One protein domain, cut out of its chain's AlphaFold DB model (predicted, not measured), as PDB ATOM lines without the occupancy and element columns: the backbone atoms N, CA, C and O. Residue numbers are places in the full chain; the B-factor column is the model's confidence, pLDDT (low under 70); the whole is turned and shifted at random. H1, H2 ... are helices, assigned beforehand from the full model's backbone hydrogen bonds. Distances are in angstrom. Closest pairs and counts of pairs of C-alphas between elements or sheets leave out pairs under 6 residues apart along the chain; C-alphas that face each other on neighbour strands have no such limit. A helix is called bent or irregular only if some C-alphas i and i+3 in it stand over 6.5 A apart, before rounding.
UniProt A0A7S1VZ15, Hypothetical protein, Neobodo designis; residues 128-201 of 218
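Overview. This is residues 128 to 201 of the 218 residues of the protein "Hypothetical protein" of Neobodo designis (UniProt A0A7S1VZ15). This is a long helical hairpin: H1 runs one way, the chain turns through residues 158 to 161, and the longer H2 folds back beside it at a shallow tilt. The two helices meet near the turn and draw apart beyond it, and the far part of H2, residues 188 to 201, sticks out alone past a kink. The printed part has 74 residues with two named helices, H1 then H2, and no named strand; the class is all helix. The whole is extended, a rod with a radius of gyration of the C-alphas of 18.2 A and spans of 64 by 21 by 7 A.

Along the chain. H1 holds residues 128 to 157 and begins with C-alpha 128 at (203.733, 236.425, 246.664). It measures 43.4 A from first to last C-alpha, ending at C-alpha 157 at (243.742, 231.506, 262.795). After a tight link of 4 residues, H2 holds residues 162 to 201 and measures 57.5 A, ending at C-alpha 201 at (195.824, 252.423, 227.334). H2 has a kink of 28 degrees near residue 189; it is neither bent nor irregular, but only just: C-alphas 186 and 189 are 6.1 A apart.

Arrangement. H1 and H2 form a helical hairpin, two helices that follow each other and run opposite ways, at a shallow tilt of 12 degrees. They touch, with residues 147 to 154 of H1 and 164 to 172 of H2 alone; their closest C-alphas, those of Asp 154 and Val 164, are 6.7 A apart. Their centres are 16.8 A apart. In H1 every O i to N i+4 pair is within hydrogen-bond range; in H2 34 of 36 are.

Size, cuts and confidence. The two C-alphas farthest apart, those of Asp 158 and Arg 201, are 63.6 A apart. Residues 156 to 161 and 188 to 201 stand free; the body without them spans 41 by 17 by 6 A. The printed part has no cut. Its mean pLDDT is 78.3, with residues 128, 129 and 155 under 70.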
ATOM      1  N   VAL A 128     202.459 236.816 247.287       67.56
ATOM      2  CA  VAL A 128     203.733 236.425 246.664       67.56
ATOM      3  C   VAL A 128     204.818 237.474 246.901       67.56
ATOM      4  O   VAL A 128     205.986 237.136 247.072       67.56
ATOM      5  N   TRP A 129     204.452 238.755 246.927       68.69
ATOM      6  CA  TRP A 129     205.405 239.831 247.154       68.69
ATOM      7  C   TRP A 129     206.013 239.825 248.547       68.69
ATOM      8  O   TRP A 129     207.227 239.985 248.693       68.69
ATOM      9  N   LEU A 130     205.173 239.643 249.562       70.00
ATOM     10  CA  LEU A 130     205.627 239.562 250.943       70.00
ATOM     11  C   LEU A 130     206.413 238.284 251.190       70.00
ATOM     12  O   LEU A 130     207.425 238.333 251.885       70.00
ATOM     13  N   ASP A 131     206.000 237.174 250.580       71.25
ATOM     14  CA  ASP A 131     206.730 235.912 250.679       71.25
ATOM     15  C   ASP A 131     208.151 236.054 250.114       71.25
ATOM     16  O   ASP A 131     209.144 235.755 250.779       71.25
ATOM     17  N   VAL A 132     208.278 236.668 248.939       70.81
ATOM     18  CA  VAL A 132     209.580 236.937 248.324       70.81
ATOM     19  C   VAL A 132     210.431 237.915 249.150       70.81
ATOM     20  O   VAL A 132     211.641 237.713 249.295       70.81
ATOM     21  N   LEU A 133     209.834 238.964 249.726       73.69
ATOM     22  CA  LEU A 133     210.543 239.881 250.632       73.69
ATOM     23  C   LEU A 133     211.002 239.180 251.919       73.69
ATOM     24  O   LEU A 133     212.119 239.405 252.381       73.69
ATOM     25  N   SER A 134     210.177 238.295 252.472       73.06
ATOM     26  CA  SER A 134     210.501 237.506 253.660       73.06
ATOM     27  C   SER A 134     211.654 236.537 253.391       73.06
ATOM     28  O   SER A 134     212.661 236.547 254.104       73.06
ATOM     29  N   VAL A 135     211.566 235.761 252.307       72.69
ATOM     30  CA  VAL A 135     212.608 234.808 251.899       72.69
ATOM     31  C   VAL A 135     213.916 235.530 251.574       72.69
ATOM     32  O   VAL A 135     214.980 235.101 252.019       72.69
ATOM     33  N   SER A 136     213.864 236.653 250.853       76.06
ATOM     34  CA  SER A 136     215.072 237.436 250.551       76.06
ATOM     35  C   SER A 136     215.718 238.031 251.805       76.06
ATOM     36  O   SER A 136     216.942 237.988 251.928       76.06
ATOM     37  N   SER A 137     214.921 238.509 252.764       77.75
ATOM     38  CA  SER A 137     215.411 238.968 254.069       77.75
ATOM     39  C   SER A 137     216.100 237.842 254.847       77.75
ATOM     40  O   SER A 137     217.193 238.036 255.380       77.75
ATOM     41  N   ALA A 138     215.525 236.638 254.851       74.44
ATOM     42  CA  ALA A 138     216.136 235.483 255.500       74.44
ATOM     43  C   ALA A 138     217.460 235.064 254.842       74.44
ATOM     44  O   ALA A 138     218.455 234.863 255.536       74.44
ATOM     45  N   ILE A 139     217.506 234.993 253.506       73.88
ATOM     46  CA  ILE A 139     218.742 234.697 252.762       73.88
ATOM     47  C   ILE A 139     219.819 235.738 253.086       73.88
ATOM     48  O   ILE A 139     220.980 235.382 253.299       73.88
ATOM     49  N   HIS A 140     219.437 237.016 253.161       79.19
ATOM     50  CA  HIS A 140     220.355 238.088 253.528       79.19
ATOM     51  C   HIS A 140     220.947 237.892 254.928       79.19
ATOM     52  O   HIS A 140     222.164 238.002 255.082       79.19
ATOM     53  N   GLN A 141     220.110 237.576 255.924       77.94
ATOM     54  CA  GLN A 141     220.542 237.341 257.309       77.94
ATOM     55  C   GLN A 141     221.494 236.144 257.407       77.94
ATOM     56  O   GLN A 141     222.582 236.278 257.967       77.94
ATOM     57  N   VAL A 142     221.148 235.017 256.777       74.88
ATOM     58  CA  VAL A 142     222.000 233.815 256.751       74.88
ATOM     59  C   VAL A 142     223.357 234.118 256.119       74.88
ATOM     60  O   VAL A 142     224.394 233.690 256.630       74.88
ATOM     61  N   LEU A 143     223.384 234.891 255.031       75.88
ATOM     62  CA  LEU A 143     224.644 235.243 254.388       75.88
ATOM     63  C   LEU A 143     225.474 236.232 255.216       75.88
ATOM     64  O   LEU A 143     226.692 236.074 255.292       75.88
ATOM     65  N   GLN A 144     224.847 237.234 255.842       79.38
ATOM     66  CA  GLN A 144     225.545 238.143 256.759       79.38
ATOM     67  C   GLN A 144     226.170 237.376 257.921       79.38
ATOM     68  O   GLN A 144     227.333 237.618 258.252       79.38
ATOM     69  N   LEU A 145     225.432 236.423 258.495       75.88
ATOM     70  CA  LEU A 145     225.947 235.548 259.536       75.88
ATOM     71  C   LEU A 145     227.125 234.722 259.007       75.88
ATOM     72  O   LEU A 145     228.181 234.713 259.634       75.88
ATOM     73  N   GLY A 146     227.002 234.114 257.825       74.25
ATOM     74  CA  GLY A 146     228.080 233.351 257.185       74.25
ATOM     75  C   GLY A 146     229.348 234.177 256.939       74.25
ATOM     76  O   GLY A 146     230.446 233.729 257.268       74.25
ATOM     77  N   LEU A 147     229.210 235.406 256.434       77.62
ATOM     78  CA  LEU A 147     230.329 236.340 256.264       77.62
ATOM     79  C   LEU A 147     230.967 236.690 257.614       77.62
ATOM     80  O   LEU A 147     232.188 236.645 257.742       77.62
ATOM     81  N   LEU A 148     230.166 236.982 258.641       79.56
ATOM     82  CA  LEU A 148     230.680 237.279 259.978       79.56
ATOM     83  C   LEU A 148     231.441 236.086 260.580       79.56
ATOM     84  O   LEU A 148     232.488 236.283 261.197       79.56
ATOM     85  N   CYS A 149     230.946 234.861 260.373       73.25
ATOM     86  CA  CYS A 149     231.623 233.630 260.787       73.25
ATOM     87  C   CYS A 149     232.977 233.483 260.092       73.25
ATOM     88  O   CYS A 149     233.973 233.202 260.757       73.25
ATOM     89  N   LEU A 150     233.019 233.717 258.775       73.94
ATOM     90  CA  LEU A 150     234.248 233.640 257.987       73.94
ATOM     91  C   LEU A 150     235.286 234.660 258.476       73.94
ATOM     92  O   LEU A 150     236.445 234.311 258.673       73.94
ATOM     93  N   TYR A 151     234.848 235.896 258.742       77.00
ATOM     94  CA  TYR A 151     235.703 236.954 259.284       77.00
ATOM     95  C   TYR A 151     236.270 236.590 260.655       77.00
ATOM     96  O   TYR A 151     237.461 236.743 260.908       77.00
ATOM     97  N   ARG A 152     235.413 236.096 261.555       73.50
ATOM     98  CA  ARG A 152     235.822 235.669 262.898       73.50
ATOM     99  C   ARG A 152     236.823 234.518 262.848       73.50
ATOM    100  O   ARG A 152     237.790 234.562 263.600       73.50
ATOM    101  N   ALA A 153     236.597 233.524 261.991       70.38
ATOM    102  CA  ALA A 153     237.504 232.391 261.832       70.38
ATOM    103  C   ALA A 153     238.893 232.845 261.347       70.38
ATOM    104  O   ALA A 153     239.901 232.458 261.932       70.38
ATOM    105  N   ASP A 154     238.939 233.742 260.360       72.75
ATOM    106  CA  ASP A 154     240.192 234.272 259.807       72.75
ATOM    107  C   ASP A 154     241.019 235.063 260.830       72.75
ATOM    108  O   ASP A 154     242.229 234.872 260.963       72.75
ATOM    109  N   VAL A 155     240.353 235.917 261.617       69.38
ATOM    110  CA  VAL A 155     241.006 236.716 262.666       69.38
ATOM    111  C   VAL A 155     241.634 235.834 263.754       69.38
ATOM    112  O   VAL A 155     242.629 236.239 264.354       69.38
ATOM    113  N   ILE A 156     241.070 234.652 264.017       70.62
ATOM    114  CA  ILE A 156     241.558 233.729 265.053       70.62
ATOM    115  C   ILE A 156     242.739 232.890 264.548       70.62
ATOM    116  O   ILE A 156     243.673 232.662 265.316       70.62
ATOM    117  N   GLU A 157     242.716 232.428 263.295       70.75
ATOM    118  CA  GLU A 157     243.742 231.506 262.795       70.75
ATOM    119  C   GLU A 157     245.057 232.198 262.416       70.75
ATOM    120  O   GLU A 157     246.118 231.659 262.734       70.75
ATOM    121  N   ASP A 158     245.036 233.361 261.747       73.25
ATOM    122  CA  ASP A 158     246.287 234.008 261.325       73.25
ATOM    123  C   ASP A 158     246.074 235.454 260.798       73.25
ATOM    124  O   ASP A 158     245.772 235.661 259.619       73.25
ATOM    125  N   PRO A 159     246.316 236.517 261.594       70.44
ATOM    126  CA  PRO A 159     245.999 237.900 261.202       70.44
ATOM    127  C   PRO A 159     246.815 238.431 260.008       70.44
ATOM    128  O   PRO A 159     246.561 239.524 259.498       70.44
ATOM    129  N   ARG A 160     247.831 237.690 259.548       79.69
ATOM    130  CA  ARG A 160     248.643 238.041 258.371       79.69
ATOM    131  C   ARG A 160     248.079 237.492 257.055       79.69
ATOM    132  O   ARG A 160     248.547 237.905 255.987       79.69
ATOM    133  N   ARG A 161     247.080 236.603 257.086       74.44
ATOM    134  CA  ARG A 161     246.507 235.962 255.892       74.44
ATOM    135  C   ARG A 161     245.489 236.861 255.185       74.44
ATOM    136  O   ARG A 161     244.288 236.667 255.228       74.44
ATOM    137  N   ARG A 162     245.992 237.818 254.398       76.56
ATOM    138  CA  ARG A 162     245.156 238.759 253.616       76.56
ATOM    139  C   ARG A 162     244.202 238.103 252.600       76.56
ATOM    140  O   ARG A 162     243.300 238.773 252.108       76.56
ATOM    141  N   HIS A 163     244.403 236.833 252.239       76.56
ATOM    142  CA  HIS A 163     243.628 236.160 251.192       76.56
ATOM    143  C   HIS A 163     242.163 235.941 251.569       76.56
ATOM    144  O   HIS A 163     241.299 236.082 250.706       76.56
ATOM    145  N   VAL A 164     241.862 235.659 252.836       73.06
ATOM    146  CA  VAL A 164     240.475 235.441 253.262       73.06
ATOM    147  C   VAL A 164     239.680 236.744 253.213       73.06
ATOM    148  O   VAL A 164     238.556 236.748 252.719       73.06
ATOM    149  N   GLY A 165     240.299 237.877 253.566       72.31
ATOM    150  CA  GLY A 165     239.709 239.203 253.361       72.31
ATOM    151  C   GLY A 165     239.320 239.479 251.901       72.31
ATOM    152  O   GLY A 165     238.232 239.995 251.638       72.31
ATOM    153  N   TYR A 166     240.152 239.072 250.933       79.62
ATOM    154  CA  TYR A 166     239.797 239.170 249.510       79.62
ATOM    155  C   TYR A 166     238.637 238.245 249.132       79.62
ATOM    156  O   TYR A 166     237.722 238.680 248.434       79.62
ATOM    157  N   VAL A 167     238.635 236.997 249.610       77.75
ATOM    158  CA  VAL A 167     237.540 236.043 249.358       77.75
ATOM    159  C   VAL A 167     236.218 236.578 249.915       77.75
ATOM    160  O   VAL A 167     235.208 236.572 249.210       77.75
ATOM    161  N   MET A 168     236.228 237.123 251.131       76.12
ATOM    162  CA  MET A 168     235.065 237.771 251.737       76.12
ATOM    163  C   MET A 168     234.551 238.949 250.911       76.12
ATOM    164  O   MET A 168     233.347 239.045 250.670       76.12
ATOM    165  N   ALA A 169     235.449 239.827 250.456       74.06
ATOM    166  CA  ALA A 169     235.080 240.971 249.630       74.06
ATOM    167  C   ALA A 169     234.446 240.528 248.303       74.06
ATOM    168  O   ALA A 169     233.423 241.078 247.895       74.06
ATOM    169  N   VAL A 170     235.001 239.497 247.659       81.50
ATOM    170  CA  VAL A 170     234.446 238.932 246.420       81.50
ATOM    171  C   VAL A 170     233.054 238.342 246.658       81.50
ATOM    172  O   VAL A 170     232.133 238.663 245.908       81.50
ATOM    173  N   ILE A 171     232.867 237.542 247.713       79.81
ATOM    174  CA  ILE A 171     231.555 236.967 248.064       79.81
ATOM    175  C   ILE A 171     230.534 238.079 248.343       79.81
ATOM    176  O   ILE A 171     229.409 238.015 247.846       79.81
ATOM    177  N   ALA A 172     230.925 239.123 249.078       75.19
ATOM    178  CA  ALA A 172     230.054 240.258 249.372       75.19
ATOM    179  C   ALA A 172     229.637 241.019 248.100       75.19
ATOM    180  O   ALA A 172     228.460 241.346 247.939       75.19
ATOM    181  N   VAL A 173     230.565 241.264 247.169       83.06
ATOM    182  CA  VAL A 173     230.254 241.918 245.887       83.06
ATOM    183  C   VAL A 173     229.323 241.053 245.039       83.06
ATOM    184  O   VAL A 173     228.308 241.553 244.552       83.06
ATOM    185  N   LEU A 174     229.622 239.756 244.892       81.00
ATOM    186  CA  LEU A 174     228.771 238.818 244.152       81.00
ATOM    187  C   LEU A 174     227.356 238.769 244.734       81.00
ATOM    188  O   LEU A 174     226.378 238.771 243.985       81.00
ATOM    189  N   TYR A 175     227.244 238.795 246.060       78.06
ATOM    190  CA  TYR A 175     225.962 238.871 246.740       78.06
ATOM    191  C   TYR A 175     225.196 240.156 246.423       78.06
ATOM    192  O   TYR A 175     224.029 240.077 246.044       78.06
ATOM    193  N   ILE A 176     225.833 241.327 246.543       79.38
ATOM    194  CA  ILE A 176     225.183 242.613 246.246       79.38
ATOM    195  C   ILE A 176     224.675 242.621 244.802       79.38
ATOM    196  O   ILE A 176     223.532 243.002 244.555       79.38
ATOM    197  N   VAL A 177     225.485 242.145 243.855       83.38
ATOM    198  CA  VAL A 177     225.079 242.035 242.447       83.38
ATOM    199  C   VAL A 177     223.882 241.093 242.297       83.38
ATOM    200  O   VAL A 177     222.895 241.464 241.662       83.38
ATOM    201  N   GLY A 178     223.919 239.910 242.915       80.81
ATOM    202  CA  GLY A 178     222.805 238.958 242.897       80.81
ATOM    203  C   GLY A 178     221.514 239.541 243.481       80.81
ATOM    204  O   GLY A 178     220.459 239.459 242.851       80.81
ATOM    205  N   ALA A 179     221.598 240.199 244.637       75.50
ATOM    206  CA  ALA A 179     220.467 240.853 245.290       75.50
ATOM    207  C   ALA A 179     219.874 241.975 244.422       75.50
ATOM    208  O   ALA A 179     218.653 242.063 244.285       75.50
ATOM    209  N   LEU A 180     220.715 242.789 243.773       82.31
ATOM    210  CA  LEU A 180     220.266 243.828 242.841       82.31
ATOM    211  C   LEU A 180     219.564 243.238 241.613       82.31
ATOM    212  O   LEU A 180     218.554 243.786 241.173       82.31
ATOM    213  N   LEU A 181     220.047 242.115 241.074       81.81
ATOM    214  CA  LEU A 181     219.395 241.425 239.953       81.81
ATOM    215  C   LEU A 181     218.024 240.867 240.348       81.81
ATOM    216  O   LEU A 181     217.057 241.020 239.597       81.81
ATOM    217  N   VAL A 182     217.929 240.260 241.533       77.38
ATOM    218  CA  VAL A 182     216.671 239.755 242.098       77.38
ATOM    219  C   VAL A 182     215.694 240.911 242.323       77.38
ATOM    220  O   VAL A 182     214.570 240.858 241.824       77.38
ATOM    221  N   LEU A 183     216.132 242.005 242.951       77.75
ATOM    222  CA  LEU A 183     215.320 243.209 243.150       77.75
ATOM    223  C   LEU A 183     214.862 243.821 241.817       77.75
ATOM    224  O   LEU A 183     213.698 244.190 241.671       77.75
ATOM    225  N   ALA A 184     215.744 243.893 240.820       78.50
ATOM    226  CA  ALA A 184     215.398 244.397 239.497       78.50
ATOM    227  C   ALA A 184     214.338 243.520 238.813       78.50
ATOM    228  O   ALA A 184     213.382 244.030 238.224       78.50
ATOM    229  N   LYS A 185     214.467 242.195 238.904       78.62
ATOM    230  CA  LYS A 185     213.487 241.271 238.322       78.62
ATOM    231  C   LYS A 185     212.152 241.310 239.039       78.62
ATOM    232  O   LYS A 185     211.123 241.294 238.372       78.62
ATOM    233  N   LEU A 186     212.173 241.373 240.361       75.38
ATOM    234  CA  LEU A 186     210.956 241.346 241.148       75.38
ATOM    235  C   LEU A 186     210.261 242.692 241.115       75.38
ATOM    236  O   LEU A 186     209.086 242.714 240.813       75.38
ATOM    237  N   VAL A 187     210.946 243.807 241.382       78.69
ATOM    238  CA  VAL A 187     210.327 245.141 241.542       78.69
ATOM    239  C   VAL A 187     210.249 245.873 240.227       78.69
ATOM    240  O   VAL A 187     209.171 246.305 239.821       78.69
ATOM    241  N   ILE A 188     211.371 245.994 239.527       79.88
ATOM    242  CA  ILE A 188     211.427 246.860 238.352       79.88
ATOM    243  C   ILE A 188     210.623 246.244 237.203       79.88
ATOM    244  O   ILE A 188     209.882 246.960 236.534       79.88
ATOM    245  N   ALA A 189     210.694 244.926 236.986       80.56
ATOM    246  CA  ALA A 189     209.989 244.295 235.867       80.56
ATOM    247  C   ALA A 189     208.451 244.458 235.903       80.56
ATOM    248  O   ALA A 189     207.905 244.907 234.888       80.56
ATOM    249  N   PRO A 190     207.723 244.161 236.999       79.94
ATOM    250  CA  PRO A 190     206.281 244.383 237.047       79.94
ATOM    251  C   PRO A 190     205.927 245.866 237.078       79.94
ATOM    252  O   PRO A 190     204.953 246.242 236.431       79.94
ATOM    253  N   LEU A 191     206.726 246.728 237.719       80.50
ATOM    254  CA  LEU A 191     206.478 248.173 237.690       80.50
ATOM    255  C   LEU A 191     206.546 248.708 236.253       80.50
ATOM    256  O   LEU A 191     205.661 249.433 235.798       80.50
ATOM    257  N   VAL A 192     207.555 248.267 235.495       89.62
ATOM    258  CA  VAL A 192     207.708 248.581 234.072       89.62
ATOM    259  C   VAL A 192     206.590 247.946 233.243       89.62
ATOM    260  O   VAL A 192     206.108 248.578 232.304       89.62
ATOM    261  N   ALA A 193     206.142 246.730 233.563       87.31
ATOM    262  CA  ALA A 193     205.031 246.085 232.864       87.31
ATOM    263  C   ALA A 193     203.710 246.845 233.062       87.31
ATOM    264  O   ALA A 193     203.019 247.128 232.080       87.31
ATOM    265  N   VAL A 194     203.397 247.238 234.300       88.69
ATOM    266  CA  VAL A 194     202.221 248.049 234.651       88.69
ATOM    267  C   VAL A 194     202.294 249.414 233.973       88.69
ATOM    268  O   VAL A 194     201.344 249.821 233.304       88.69
ATOM    269  N   TRP A 195     203.443 250.086 234.046       92.44
ATOM    270  CA  TRP A 195     203.648 251.376 233.389       92.44
ATOM    271  C   TRP A 195     203.492 251.283 231.865       92.44
ATOM    272  O   TRP A 195     202.805 252.100 231.249       92.44
ATOM    273  N   ARG A 196     204.053 250.243 231.234       94.69
ATOM    274  CA  ARG A 196     203.877 249.988 229.794       94.69
ATOM    275  C   ARG A 196     202.420 249.697 229.437       94.69
ATOM    276  O   ARG A 196     201.977 250.106 228.364       94.69
ATOM    277  N   ALA A 197     201.680 248.993 230.292       92.56
ATOM    278  CA  ALA A 197     200.261 248.729 230.078       92.56
ATOM    279  C   ALA A 197     199.432 250.023 230.151       92.56
ATOM    280  O   ALA A 197     198.592 250.243 229.275       92.56
ATOM    281  N   ASP A 198     199.712 250.903 231.117       93.75
ATOM    282  CA  ASP A 198     199.052 252.212 231.231       93.75
ATOM    283  C   ASP A 198     199.342 253.099 230.011       93.75
ATOM    284  O   ASP A 198     198.428 253.634 229.381       93.75
ATOM    285  N   GLN A 199     200.605 253.158 229.576       95.69
ATOM    286  CA  GLN A 199     200.998 253.892 228.368       95.69
ATOM    287  C   GLN A 199     200.251 253.406 227.116       95.69
ATOM    288  O   GLN A 199     199.789 254.216 226.308       95.69
ATOM    289  N   ARG A 200     200.066 252.087 226.954       96.56
ATOM    290  CA  ARG A 200     199.275 251.531 225.841       96.56
ATOM    291  C   ARG A 200     197.801 251.931 225.926       96.56
ATOM    292  O   ARG A 200     197.205 252.212 224.887       96.56
ATOM    293  N   ARG A 201     197.217 251.983 227.129       95.94
ATOM    294  CA  ARG A 201     195.824 252.423 227.334       95.94
ATOM    295  C   ARG A 201     195.642 253.892 226.956       95.94
ATOM    296  O   ARG A 201     194.726 254.200 226.197       95.94
TER     297      ARG A 201